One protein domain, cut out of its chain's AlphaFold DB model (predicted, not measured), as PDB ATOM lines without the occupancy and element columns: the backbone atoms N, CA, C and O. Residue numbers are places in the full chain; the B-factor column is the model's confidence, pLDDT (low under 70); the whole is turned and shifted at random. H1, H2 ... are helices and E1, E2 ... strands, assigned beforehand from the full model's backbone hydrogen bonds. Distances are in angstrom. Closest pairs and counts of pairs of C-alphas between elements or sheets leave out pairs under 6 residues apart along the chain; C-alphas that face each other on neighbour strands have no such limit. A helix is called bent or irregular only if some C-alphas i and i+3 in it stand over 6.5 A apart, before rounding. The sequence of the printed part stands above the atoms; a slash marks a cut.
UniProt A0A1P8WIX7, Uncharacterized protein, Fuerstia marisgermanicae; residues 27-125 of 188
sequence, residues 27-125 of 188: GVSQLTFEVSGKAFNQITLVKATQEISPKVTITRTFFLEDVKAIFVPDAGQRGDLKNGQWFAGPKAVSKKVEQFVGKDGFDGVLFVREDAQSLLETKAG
ATOM      1  N   GLY A  27     214.812 216.263 162.474       77.88
ATOM      2  CA  GLY A  27     215.153 214.853 162.319       77.88
ATOM      3  C   GLY A  27     213.906 213.979 162.255       77.88
ATOM      4  O   GLY A  27     212.829 214.385 162.694       77.88
ATOM      5  N   VAL A  28     214.065 212.758 161.734       87.12
ATOM      6  CA  VAL A  28     213.041 211.717 161.885       87.12
ATOM      7  C   VAL A  28     212.943 211.366 163.367       87.12
ATOM      8  O   VAL A  28     213.952 211.092 164.019       87.12
ATOM      9  N   SER A  29     211.725 211.410 163.884       90.12
ATOM     10  CA  SER A  29     211.383 211.133 165.273       90.12
ATOM     11  C   SER A  29     210.183 210.201 165.321       90.12
ATOM     12  O   SER A  29     209.354 210.213 164.412       90.12
ATOM     13  N   GLN A  30     210.068 209.430 166.394       93.06
ATOM     14  CA  GLN A  30     208.862 208.663 166.646       93.06
ATOM     15  C   GLN A  30     207.765 209.630 167.099       93.06
ATOM     16  O   GLN A  30     207.890 210.286 168.137       93.06
ATOM     17  N   LEU A  31     206.710 209.741 166.296       93.12
ATOM     18  CA  LEU A  31     205.569 210.610 166.543       93.12
ATOM     19  C   LEU A  31     204.447 209.825 167.216       93.12
ATOM     20  O   LEU A  31     203.938 208.862 166.643       93.12
ATOM     21  N   THR A  32     204.021 210.263 168.397       94.12
ATOM     22  CA  THR A  32     202.846 209.726 169.093       94.12
ATOM     23  C   THR A  32     201.832 210.828 169.380       94.12
ATOM     24  O   THR A  32     202.164 212.016 169.450       94.12
ATOM     25  N   PHE A  33     200.568 210.429 169.508       92.12
ATOM     26  CA  PHE A  33     199.440 211.347 169.645       92.12
ATOM     27  C   PHE A  33     198.611 210.966 170.856       92.12
ATOM     28  O   PHE A  33     198.133 209.835 170.971       92.12
ATOM     29  N   GLU A  34     198.410 211.938 171.735       90.31
ATOM     30  CA  GLU A  34     197.635 211.766 172.953       90.31
ATOM     31  C   GLU A  34     196.521 212.802 172.993       90.31
ATOM     32  O   GLU A  34     196.740 213.992 172.760       90.31
ATOM     33  N   VAL A  35     195.311 212.342 173.292       88.38
ATOM     34  CA  VAL A  35     194.175 213.223 173.554       88.38
ATOM     35  C   VAL A  35     194.014 213.310 175.061       88.38
ATOM     36  O   VAL A  35     193.818 212.295 175.728       88.38
ATOM     37  N   SER A  36     194.105 214.521 175.596       82.06
ATOM     38  CA  SER A  36     193.910 214.809 177.013       82.06
ATOM     39  C   SER A  36     192.692 215.711 177.201       82.06
ATOM     40  O   SER A  36     192.411 216.572 176.370       82.06
ATOM     41  N   GLY A  37     191.961 215.518 178.299       75.25
ATOM     42  CA  GLY A  37     190.786 216.319 178.652       75.25
ATOM     43  C   GLY A  37     189.440 215.603 178.486       75.25
ATOM     44  O   GLY A  37     189.350 214.455 178.056       75.25
ATOM     45  N   LYS A  38     188.364 216.290 178.892       68.31
ATOM     46  CA  LYS A  38     186.969 215.815 178.785       68.31
ATOM     47  C   LYS A  38     186.350 216.284 177.463       68.31
ATOM     48  O   LYS A  38     186.846 217.237 176.879       68.31
ATOM     49  N   ALA A  39     185.245 215.667 177.034       62.06
ATOM     50  CA  ALA A  39     184.621 215.820 175.705       62.06
ATOM     51  C   ALA A  39     184.493 217.257 175.142       62.06
ATOM     52  O   ALA A  39     184.545 217.427 173.931       62.06
ATOM     53  N   PHE A  40     184.357 218.286 175.986       59.38
ATOM     54  CA  PHE A  40     184.219 219.688 175.558       59.38
ATOM     55  C   PHE A  40     185.529 220.496 175.540       59.38
ATOM     56  O   PHE A  40     185.544 221.590 174.997       59.38
ATOM     57  N   ASN A  41     186.616 219.966 176.110       71.44
ATOM     58  CA  ASN A  41     187.948 220.585 176.171       71.44
ATOM     59  C   ASN A  41     189.024 219.531 175.856       71.44
ATOM     60  O   ASN A  41     189.965 219.320 176.623       71.44
ATOM     61  N   GLN A  42     188.839 218.799 174.756       80.31
ATOM     62  CA  GLN A  42     189.847 217.851 174.298       80.31
ATOM     63  C   GLN A  42     191.003 218.606 173.652       80.31
ATOM     64  O   GLN A  42     190.827 219.337 172.681       80.31
ATOM     65  N   ILE A  43     192.191 218.400 174.203       85.25
ATOM     66  CA  ILE A  43     193.444 218.911 173.673       85.25
ATOM     67  C   ILE A  43     194.193 217.722 173.093       85.25
ATOM     68  O   ILE A  43     194.426 216.724 173.779       85.25
ATOM     69  N   THR A  44     194.585 217.825 171.828       89.69
ATOM     70  CA  THR A  44     195.459 216.835 171.199       89.69
ATOM     71  C   THR A  44     196.898 217.314 171.267       89.69
ATOM     72  O   THR A  44     197.239 218.385 170.757       89.69
ATOM     73  N   LEU A  45     197.736 216.502 171.900       91.94
ATOM     74  CA  LEU A  45     199.167 216.712 172.013       91.94
ATOM     75  C   LEU A  45     199.894 215.799 171.032       91.94
ATOM     76  O   LEU A  45     199.549 214.626 170.872       91.94
ATOM     77  N   VAL A  46     200.920 216.351 170.395       92.25
ATOM     78  CA  VAL A  46     201.820 215.624 169.506       92.25
ATOM     79  C   VAL A  46     203.172 215.520 170.180       92.25
ATOM     80  O   VAL A  46     203.781 216.541 170.505       92.25
ATOM     81  N   LYS A  47     203.641 214.294 170.393       93.69
ATOM     82  CA  LYS A  47     204.954 214.013 170.969       93.69
ATOM     83  C   LYS A  47     205.891 213.544 169.870       93.69
ATOM     84  O   LYS A  47     205.571 212.610 169.147       93.69
ATOM     85  N   ALA A  48     207.040 214.192 169.761       92.94
ATOM     86  CA  ALA A  48     208.131 213.816 168.880       92.94
ATOM     87  C   ALA A  48     209.305 213.330 169.736       92.94
ATOM     88  O   ALA A  48     209.982 214.136 170.382       92.94
ATOM     89  N   THR A  49     209.519 212.017 169.752       92.81
ATOM     90  CA  THR A  49     210.569 211.361 170.534       92.81
ATOM     91  C   THR A  49     211.745 211.018 169.635       92.81
ATOM     92  O   THR A  49     211.592 210.359 168.608       92.81
ATOM     93  N   GLN A  50     212.934 211.460 170.020       89.00
ATOM     94  CA  GLN A  50     214.165 211.208 169.290       89.00
ATOM     95  C   GLN A  50     215.223 210.641 170.231       89.00
ATOM     96  O   GLN A  50     215.568 211.241 171.250       89.00
ATOM     97  N   GLU A  51     215.780 209.497 169.855       87.12
ATOM     98  CA  GLU A  51     216.998 208.981 170.464       87.12
ATOM     99  C   GLU A  51     218.197 209.722 169.858       87.12
ATOM    100  O   GLU A  51     218.495 209.598 168.671       87.12
ATOM    101  N   ILE A  52     218.850 210.559 170.663       82.56
ATOM    102  CA  ILE A  52     220.042 211.316 170.251       82.56
ATOM    103  C   ILE A  52     221.295 210.453 170.402       82.56
ATOM    104  O   ILE A  52     222.244 210.571 169.632       82.56
ATOM    105  N   SER A  53     221.293 209.581 171.408       79.56
ATOM    106  CA  SER A  53     222.306 208.555 171.636       79.56
ATOM    107  C   SER A  53     221.674 207.398 172.419       79.56
ATOM    108  O   SER A  53     220.624 207.615 173.029       79.56
ATOM    109  N   PRO A  54     222.330 206.227 172.529       79.44
ATOM    110  CA  PRO A  54     221.802 205.082 173.286       79.44
ATOM    111  C   PRO A  54     221.436 205.379 174.747       79.44
ATOM    112  O   PRO A  54     220.714 204.618 175.383       79.44
ATOM    113  N   LYS A  55     221.967 206.472 175.305       79.12
ATOM    114  CA  LYS A  55     221.710 206.917 176.675       79.12
ATOM    115  C   LYS A  55     220.815 208.147 176.749       79.12
ATOM    116  O   LYS A  55     220.460 208.542 177.848       79.12
ATOM    117  N   VAL A  56     220.498 208.804 175.636       81.25
ATOM    118  CA  VAL A  56     219.834 210.111 175.660       81.25
ATOM    119  C   VAL A  56     218.657 210.130 174.708       81.25
ATOM    120  O   VAL A  56     218.819 210.092 173.487       81.25
ATOM    121  N   THR A  57     217.476 210.281 175.289       88.25
ATOM    122  CA  THR A  57     216.218 210.451 174.571       88.25
ATOM    123  C   THR A  57     215.671 211.840 174.846       88.25
ATOM    124  O   THR A  57     215.614 212.287 175.992       88.25
ATOM    125  N   ILE A  58     215.254 212.522 173.789       89.06
ATOM    126  CA  ILE A  58     214.586 213.814 173.869       89.06
ATOM    127  C   ILE A  58     213.164 213.641 173.357       89.06
ATOM    128  O   ILE A  58     212.963 213.173 172.240       89.06
ATOM    129  N   THR A  59     212.191 214.075 174.147       92.06
ATOM    130  CA  THR A  59     210.784 214.122 173.759       92.06
ATOM    131  C   THR A  59     210.339 215.573 173.716       92.06
ATOM    132  O   THR A  59     210.444 216.298 174.705       92.06
ATOM    133  N   ARG A  60     209.823 216.010 172.570       91.06
ATOM    134  CA  ARG A  60     209.203 217.329 172.414       91.06
ATOM    135  C   ARG A  60     207.703 217.169 172.300       91.06
ATOM    136  O   ARG A  60     207.245 216.397 171.466       91.06
ATOM    137  N   THR A  61     206.952 217.908 173.101       92.56
ATOM    138  CA  THR A  61     205.488 217.896 173.057       92.56
ATOM    139  C   THR A  61     204.975 219.238 172.565       92.56
ATOM    140  O   THR A  61     205.388 220.276 173.079       92.56
ATOM    141  N   PHE A  62     204.067 219.202 171.595       92.19
ATOM    142  CA  PHE A  62     203.437 220.370 170.986       92.19
ATOM    143  C   PHE A  62     201.916 220.228 171.012       92.19
ATOM    144  O   PHE A  62     201.390 219.111 171.028       92.19
ATOM    145  N   PHE A  63     201.208 221.352 170.942       91.56
ATOM    146  CA  PHE A  63     199.791 221.336 170.603       91.56
ATOM    147  C   PHE A  63     199.611 221.018 169.118       91.56
ATOM    148  O   PHE A  63     200.377 221.480 168.269       91.56
ATOM    149  N   LEU A  64     198.575 220.245 168.782       91.19
ATOM    150  CA  LEU A  64     198.290 219.888 167.389       91.19
ATOM    151  C   LEU A  64     198.052 221.118 166.493       91.19
ATOM    152  O   LEU A  64     198.414 221.097 165.321       91.19
ATOM    153  N   GLU A  65     197.476 222.192 167.034       90.88
ATOM    154  CA  GLU A  65     197.184 223.434 166.298       90.88
ATOM    155  C   GLU A  65     198.435 224.163 165.774       90.88
ATOM    156  O   GLU A  65     198.386 224.875 164.757       90.88
ATOM    157  N   ASP A  66     199.575 223.933 166.425       90.69
ATOM    158  CA  ASP A  66     200.861 224.499 166.037       90.69
ATOM    159  C   ASP A  66     201.575 223.679 164.956       90.69
ATOM    160  O   ASP A  66     202.519 224.171 164.331       90.69
ATOM    161  N   VAL A  67     201.100 222.463 164.668       90.62
ATOM    162  CA  VAL A  67     201.643 221.593 163.620       90.62
ATOM    163  C   VAL A  67     201.097 222.021 162.259       90.62
ATOM    164  O   VAL A  67     199.899 221.953 161.984       90.62
ATOM    165  N   LYS A  68     201.989 222.458 161.363       92.19
ATOM    166  CA  LYS A  68     201.636 222.885 159.998       92.19
ATOM    167  C   LYS A  68     201.769 221.775 158.975       92.19
ATOM    168  O   LYS A  68     200.996 221.743 158.012       92.19
ATOM    169  N   ALA A  69     202.715 220.869 159.184       92.50
ATOM    170  CA  ALA A  69     202.869 219.701 158.341       92.50
ATOM    171  C   ALA A  69     203.515 218.535 159.090       92.50
ATOM    172  O   ALA A  69     204.248 218.718 160.063       92.50
ATOM    173  N   ILE A  70     203.257 217.336 158.581       92.81
ATOM    174  CA  ILE A  70     203.944 216.105 158.962       92.81
ATOM    175  C   ILE A  70     204.521 215.492 157.689       92.81
ATOM    176  O   ILE A  70     203.808 215.351 156.694       92.81
ATOM    177  N   PHE A  71     205.792 215.109 157.725       92.56
ATOM    178  CA  PHE A  71     206.410 214.288 156.690       92.56
ATOM    179  C   PHE A  71     206.642 212.876 157.225       92.56
ATOM    180  O   PHE A  71     207.156 212.707 158.330       92.56
ATOM    181  N   VAL A  72     206.261 211.867 156.448       92.38
ATOM    182  CA  VAL A  72     206.448 210.452 156.779       92.38
ATOM    183  C   VAL A  72     207.377 209.848 155.735       92.38
ATOM    184  O   VAL A  72     206.955 209.734 154.585       92.38
ATOM    185  N   PRO A  73     208.625 209.499 156.086       91.38
ATOM    186  CA  PRO A  73     209.544 208.890 155.137       91.38
ATOM    187  C   PRO A  73     209.088 207.484 154.734       91.38
ATOM    188  O   PRO A  73     208.400 206.794 155.490       91.38
ATOM    189  N   ASP A  74     209.520 207.042 153.556       89.31
ATOM    190  CA  ASP A  74     209.354 205.651 153.143       89.31
ATOM    191  C   ASP A  74     210.189 204.709 154.031       89.31
ATOM    192  O   ASP A  74     211.217 205.089 154.603       89.31
ATOM    193  N   ALA A  75     209.757 203.452 154.155       82.44
ATOM    194  CA  ALA A  75     210.410 202.480 155.026       82.44
ATOM    195  C   ALA A  75     211.913 202.342 154.707       82.44
ATOM    196  O   ALA A  75     212.308 202.096 153.569       82.44
ATOM    197  N   GLY A  76     212.756 202.491 155.734       74.56
ATOM    198  CA  GLY A  76     214.215 202.398 155.609       74.56
ATOM    199  C   GLY A  76     214.916 203.675 155.127       74.56
ATOM    200  O   GLY A  76     216.144 203.709 155.123       74.56
ATOM    201  N   GLN A  77     214.181 204.735 154.779       72.38
ATOM    202  CA  GLN A  77     214.748 206.032 154.408       72.38
ATOM    203  C   GLN A  77     214.753 206.956 155.633       72.38
ATOM    204  O   GLN A  77     213.712 207.272 156.202       72.38
ATOM    205  N   ARG A  78     215.930 207.410 156.075       68.81
ATOM    206  CA  ARG A  78     216.048 208.410 157.150       68.81
ATOM    207  C   ARG A  78     216.602 209.708 156.575       68.81
ATOM    208  O   ARG A  78     217.757 209.760 156.175       68.81
ATOM    209  N   GLY A  79     215.785 210.759 156.574       65.62
ATOM    210  CA  GLY A  79     216.243 212.132 156.339       65.62
ATOM    211  C   GLY A  79     216.212 212.646 154.895       65.62
ATOM    212  O   GLY A  79     216.508 213.823 154.704       65.62
ATOM    213  N   ASP A  80     215.817 211.846 153.894       79.88
ATOM    214  CA  ASP A  80     215.525 212.377 152.553       79.88
ATOM    215  C   ASP A  80     214.060 212.825 152.462       79.88
ATOM    216  O   ASP A  80     213.145 212.014 152.332       79.88
ATOM    217  N   LEU A  81     213.844 214.141 152.511       82.69
ATOM    218  CA  LEU A  81     212.523 214.770 152.414       82.69
ATOM    219  C   LEU A  81     211.830 214.567 151.051       82.69
ATOM    220  O   LEU A  81     210.667 214.951 150.891       82.69
ATOM    221  N   LYS A  82     212.529 213.993 150.063       84.81
ATOM    222  CA  LYS A  82     211.973 213.646 148.749       84.81
ATOM    223  C   LYS A  82     211.302 212.271 148.724       84.81
ATOM    224  O   LYS A  82     210.406 212.074 147.909       84.81
ATOM    225  N   ASN A  83     211.704 211.356 149.607       86.88
ATOM    226  CA  ASN A  83     211.259 209.958 149.594       86.88
ATOM    227  C   ASN A  83     210.305 209.699 150.763       86.88
ATOM    228  O   ASN A  83     210.695 209.203 151.824       86.88
ATOM    229  N   GLY A  84     209.058 210.127 150.586       90.00
ATOM    230  CA  GLY A  84     208.011 209.942 151.578       90.00
ATOM    231  C   GLY A  84     206.738 210.713 151.260       90.00
ATOM    232  O   GLY A  84     206.554 211.269 150.176       90.00
ATOM    233  N   GLN A  85     205.844 210.764 152.240       93.00
ATOM    234  CA  GLN A  85     204.529 211.377 152.124       93.00
ATOM    235  C   GLN A  85     204.422 212.645 152.964       93.00
ATOM    236  O   GLN A  85     204.766 212.668 154.145       93.00
ATOM    237  N   TRP A  86     203.868 213.689 152.352       93.81
ATOM    238  CA  TRP A  86     203.606 214.969 152.996       93.81
ATOM    239  C   TRP A  86     202.133 215.106 153.376       93.81
ATOM    240  O   TRP A  86     201.238 214.951 152.546       93.81
ATOM    241  N   PHE A  87     201.891 215.478 154.629       93.81
ATOM    242  CA  PHE A  87     200.577 215.824 155.161       93.81
ATOM    243  C   PHE A  87     200.617 217.288 155.585       93.81
ATOM    244  O   PHE A  87     201.024 217.608 156.698       93.81
ATOM    245  N   ALA A  88     200.243 218.183 154.671       92.31
ATOM    246  CA  ALA A  88     200.289 219.623 154.895       92.31
ATOM    247  C   ALA A  88     198.897 220.203 155.163       92.31
ATOM    248  O   ALA A  88     197.915 219.868 154.495       92.31
ATOM    249  N   GLY A  89     198.836 221.124 156.120       84.94
ATOM    250  CA  GLY A  89     197.628 221.847 156.487       84.94
ATOM    251  C   GLY A  89     196.736 221.106 157.494       84.94
ATOM    252  O   GLY A  89     196.811 219.880 157.624       84.94
ATOM    253  N   PRO A  90     195.844 221.838 158.190       84.38
ATOM    254  CA  PRO A  90     195.142 221.319 159.365       84.38
ATOM    255  C   PRO A  90     194.340 220.045 159.086       84.38
ATOM    256  O   PRO A  90     194.443 219.079 159.825       84.38
ATOM    257  N   LYS A  91     193.600 219.990 157.970       87.19
ATOM    258  CA  LYS A  91     192.745 218.835 157.636       87.19
ATOM    259  C   LYS A  91     193.540 217.552 157.384       87.19
ATOM    260  O   LYS A  91     193.135 216.483 157.834       87.19
ATOM    261  N   ALA A  92     194.645 217.645 156.641       89.50
ATOM    262  CA  ALA A  92     195.470 216.482 156.320       89.50
ATOM    263  C   ALA A  92     196.200 215.971 157.566       89.50
ATOM    264  O   ALA A  92     196.243 214.764 157.800       89.50
ATOM    265  N   VAL A  93     196.708 216.900 158.383       89.50
ATOM    266  CA  VAL A  93     197.341 216.603 159.668       89.50
ATOM    267  C   VAL A  93     196.340 215.937 160.615       89.50
ATOM    268  O   VAL A  93     196.608 214.828 161.063       89.50
ATOM    269  N   SER A  94     195.159 216.520 160.849       88.06
ATOM    270  CA  SER A  94     194.131 215.941 161.731       88.06
ATOM    271  C   SER A  94     193.710 214.539 161.296       88.06
ATOM    272  O   SER A  94     193.716 213.627 162.115       88.06
ATOM    273  N   LYS A  95     193.453 214.323 159.997       89.94
ATOM    274  CA  LYS A  95     193.107 212.992 159.473       89.94
ATOM    275  C   LYS A  95     194.215 211.970 159.724       89.94
ATOM    276  O   LYS A  95     193.931 210.806 159.995       89.94
ATOM    277  N   LYS A  96     195.482 212.382 159.606       89.50
ATOM    278  CA  LYS A  96     196.617 211.510 159.910       89.50
ATOM    279  C   LYS A  96     196.692 211.225 161.407       89.50
ATOM    280  O   LYS A  96     196.861 210.073 161.777       89.50
ATOM    281  N   VAL A  97     196.513 212.233 162.255       86.88
ATOM    282  CA  VAL A  97     196.513 212.079 163.714       86.88
ATOM    283  C   VAL A  97     195.424 211.113 164.169       86.88
ATOM    284  O   VAL A  97     195.735 210.150 164.857       86.88
ATOM    285  N   GLU A  98     194.182 211.284 163.715       87.25
ATOM    286  CA  GLU A  98     193.046 210.409 164.049       87.25
ATOM    287  C   GLU A  98     193.320 208.922 163.773       87.25
ATOM    288  O   GLU A  98     192.852 208.054 164.506       87.25
ATOM    289  N   GLN A  99     194.123 208.604 162.752       87.25
ATOM    290  CA  GLN A  99     194.500 207.220 162.444       87.25
ATOM    291  C   GLN A  99     195.429 206.592 163.493       87.25
ATOM    292  O   GLN A  99     195.483 205.361 163.575       87.25
ATOM    293  N   PHE A 100     196.159 207.407 164.259       85.25
ATOM    294  CA  PHE A 100     197.235 206.992 165.165       85.25
ATOM    295  C   PHE A 100     197.038 207.416 166.624       85.25
ATOM    296  O   PHE A 100     197.843 207.029 167.471       85.25
ATOM    297  N   VAL A 101     195.974 208.154 166.948       84.44
ATOM    298  CA  VAL A 101     195.595 208.427 168.342       84.44
ATOM    299  C   VAL A 101     195.435 207.105 169.096       84.44
ATOM    300  O   VAL A 101     194.697 206.218 168.665       84.44
ATOM    301  N   GLY A 102     196.139 206.975 170.224       76.00
ATOM    302  CA  GLY A 102     196.087 205.782 171.077       76.00
ATOM    303  C   GLY A 102     196.792 204.542 170.513       76.00
ATOM    304  O   GLY A 102     196.565 203.446 171.019       76.00
ATOM    305  N   LYS A 103     197.621 204.693 169.473       86.94
ATOM    306  CA  LYS A 103     198.470 203.629 168.908       86.94
ATOM    307  C   LYS A 103     199.951 203.925 169.157       86.94
ATOM    308  O   LYS A 103     200.299 205.034 169.554       86.94
ATOM    309  N   ASP A 104     200.823 202.974 168.819       84.12
ATOM    310  CA  ASP A 104     202.286 203.033 169.025       84.12
ATOM    311  C   ASP A 104     203.036 204.106 168.197       84.12
ATOM    312  O   ASP A 104     204.269 204.157 168.174       84.12
ATOM    313  N   GLY A 105     202.303 205.012 167.545       88.25
ATOM    314  CA  GLY A 105     202.861 206.095 166.747       88.25
ATOM    315  C   GLY A 105     203.424 205.648 165.400       88.25
ATOM    316  O   GLY A 105     203.127 204.561 164.903       88.25
ATOM    317  N   PHE A 106     204.202 206.529 164.776       91.00
ATOM    318  CA  PHE A 106     204.947 206.249 163.547       91.00
ATOM    319  C   PHE A 106     206.171 207.159 163.424       91.00
ATOM    320  O   PHE A 106     206.207 208.239 164.009       91.00
ATOM    321  N   ASP A 107     207.152 206.758 162.620       91.75
ATOM    322  CA  ASP A 107     208.324 207.586 162.338       91.75
ATOM    323  C   ASP A 107     207.979 208.724 161.375       91.75
ATOM    324  O   ASP A 107     207.436 208.509 160.289       91.75
ATOM    325  N   GLY A 108     208.314 209.953 161.755       92.00
ATOM    326  CA  GLY A 108     208.041 211.126 160.942       92.00
ATOM    327  C   GLY A 108     208.787 212.374 161.392       92.00
ATOM    328  O   GLY A 108     209.479 212.407 162.410       92.00
ATOM    329  N   VAL A 109     208.637 213.421 160.594       91.38
ATOM    330  CA  VAL A 109     209.205 214.743 160.832       91.38
ATOM    331  C   VAL A 109     208.062 215.725 161.044       91.38
ATOM    332  O   VAL A 109     207.154 215.831 160.215       91.38
ATOM    333  N   LEU A 110     208.111 216.435 162.166       90.69
ATOM    334  CA  LEU A 110     207.121 217.432 162.547       90.69
ATOM    335  C   LEU A 110     207.572 218.824 162.092       90.69
ATOM    336  O   LEU A 110     208.680 219.252 162.417       90.69
ATOM    337  N   PHE A 111     206.698 219.550 161.397       90.38
ATOM    338  CA  PHE A 111     206.904 220.956 161.058       90.38
ATOM    339  C   PHE A 111     205.912 221.804 161.844       90.38
ATOM    340  O   PHE A 111     204.702 221.753 161.607       90.38
ATOM    341  N   VAL A 112     206.441 222.570 162.790       89.94
ATOM    342  CA  VAL A 112     205.681 223.448 163.682       89.94
ATOM    343  C   VAL A 112     205.900 224.910 163.324       89.94
ATOM    344  O   VAL A 112     206.824 225.244 162.581       89.94
ATOM    345  N   ARG A 113     205.040 225.788 163.840       85.56
ATOM    346  CA  ARG A 113     205.276 227.234 163.774       85.56
ATOM    347  C   ARG A 113     206.554 227.608 164.516       85.56
ATOM    348  O   ARG A 113     206.916 226.970 165.499       85.56
ATOM    349  N   GLU A 114     207.188 228.680 164.068       80.88
ATOM    350  CA  GLU A 114     208.406 229.211 164.683       80.88
ATOM    351  C   GLU A 114     208.186 229.677 166.131       80.88
ATOM    352  O   GLU A 114     209.045 229.480 166.982       80.88
ATOM    353  N   ASP A 115     207.011 230.237 166.423       83.31
ATOM    354  CA  ASP A 115     206.610 230.729 167.743       83.31
ATOM    355  C   ASP A 115     205.882 229.678 168.599       83.31
ATOM    356  O   ASP A 115     205.378 230.000 169.677       83.31
ATOM    357  N   ALA A 116     205.809 228.427 168.131       85.75
ATOM    358  CA  ALA A 116     205.136 227.355 168.850       85.75
ATOM    359  C   ALA A 116     205.840 227.068 170.179       85.75
ATOM    360  O   ALA A 116     207.038 226.769 170.227       85.75
ATOM    361  N   GLN A 117     205.076 227.094 171.268       86.19
ATOM    362  CA  GLN A 117     205.587 226.648 172.554       86.19
ATOM    363  C   GLN A 117     205.701 225.124 172.560       86.19
ATOM    364  O   GLN A 117     204.855 224.409 172.020       86.19
ATOM    365  N   SER A 118     206.762 224.618 173.185       88.25
ATOM    366  CA  SER A 118     206.985 223.182 173.305       88.25
ATOM    367  C   SER A 118     207.406 222.817 174.715       88.25
ATOM    368  O   SER A 118     208.164 223.546 175.357       88.25
ATOM    369  N   LEU A 119     206.925 221.669 175.185       90.25
ATOM    370  CA  LEU A 119     207.463 221.037 176.378       90.25
ATOM    371  C   LEU A 119     208.612 220.125 175.954       90.25
ATOM    372  O   LEU A 119     208.430 219.229 175.127       90.25
ATOM    373  N   LEU A 120     209.781 220.353 176.538       89.19
ATOM    374  CA  LEU A 120     210.976 219.562 176.298       89.19
ATOM    375  C   LEU A 120     211.232 218.641 177.492       89.19
ATOM    376  O   LEU A 120     211.555 219.104 178.582       89.19
ATOM    377  N   GLU A 121     211.134 217.336 177.270       89.31
ATOM    378  CA  GLU A 121     211.540 216.306 178.223       89.31
ATOM    379  C   GLU A 121     212.848 215.673 177.737       89.31
ATOM    380  O   GLU A 121     212.968 215.274 176.579       89.31
ATOM    381  N   THR A 122     213.841 215.581 178.620       86.75
ATOM    382  CA  THR A 122     215.114 214.907 178.335       86.75
ATOM    383  C   THR A 122     215.300 213.771 179.325       86.75
ATOM    384  O   THR A 122     215.246 213.983 180.534       86.75
ATOM    385  N   LYS A 123     215.537 212.566 178.811       84.81
ATOM    386  CA  LYS A 123     215.880 211.383 179.599       84.81
ATOM    387  C   LYS A 123     217.319 211.005 179.294       84.81
ATOM    388  O   LYS A 123     217.641 210.698 178.149       84.81
ATOM    389  N   ALA A 124     218.163 211.041 180.318       82.12
ATOM    390  CA  ALA A 124     219.546 210.596 180.250       82.12
ATOM    391  C   ALA A 124     219.721 209.361 181.143       82.12
ATOM    392  O   ALA A 124     219.520 209.427 182.353       82.12
ATOM    393  N   GLY A 125     220.070 208.228 180.542       72.44
ATOM    394  CA  GLY A 125     220.500 207.030 181.245       72.44
ATOM    395  C   GLY A 125     221.949 207.189 181.684       72.44
ATOM    396  O   GLY A 125     222.847 207.271 180.849       72.44
TER     397      GLY A 125
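AT A GLANCE: This is residues 27 to 125 of the 188 residues of an uncharacterized protein of Fuerstia marisgermanicae (UniProt A0A1P8WIX7). One strongly twisted sheet of seven strands is bent back on itself into two leaves, E5 E4 E6 and E2 E3 E7, only partly face to face, with E1 as the hinge. The single helix, H1, packs on E4 and E1. The printed part has 99 residues, in the order E1 E2 E3 E4 E5 H1 E6 E7; the sheet's order is E5 E4 E6 E1 E2 E3 E7, antiparallel throughout. The class is mostly strand, and the whole is compact, with a radius of gyration of the C-alphas of 13.5 A and spans of 40 by 33 by 28 A.

IN THESE COORDINATES: E1, residues 29 to 36, begins at C-alpha 29 (211.383, 211.133, 165.273) and is 21.4 A long. E2, 43 to 53, measures 30.7 A, and E3, 56 to 63, 23.5 A. E4 is 67 to 73, E5 84 to 88, H1 90 to 100 and E6 106 to 112. E7, 119 to 124, ends at C-alpha 124 (219.546, 210.596, 180.250).

HOW THE PARTS SIT: E1 E2 E3 form a meander, each strand the antiparallel neighbour of the one before; N 32 and O 47 are 2.9 A apart, N 48 and O 60 2.8 A. E7 is the edge strand beside E3, with N 59 and O 121 at 2.8 A. E6 is staggered, pairing with E1 over 106 to 108, N 31 to O 106 at 2.8 A, and with E4 over 109 to 112, N 71 to O 109 at 2.9 A. E4 and E5 form a hairpin, N 87 to O 70 at 2.8 A. H1 is on the sheet; its closest C-alphas to E4 are Val 93 and Ala 69, 6.5 A. E5, H1, E6 make a split strand-helix-strand unit, two same-way strands with E4 between them, its crossover right-handed. In H1, 5 of 7 O i to N i+4 pairs are within hydrogen-bond range.

THE WHOLE: The C-alphas farthest apart, Phe 40 and Pro 54, are 40.4 A apart. The printed part has no cut and no long link. Residues 38 to 40 and 78 to 79 have pLDDT under 70.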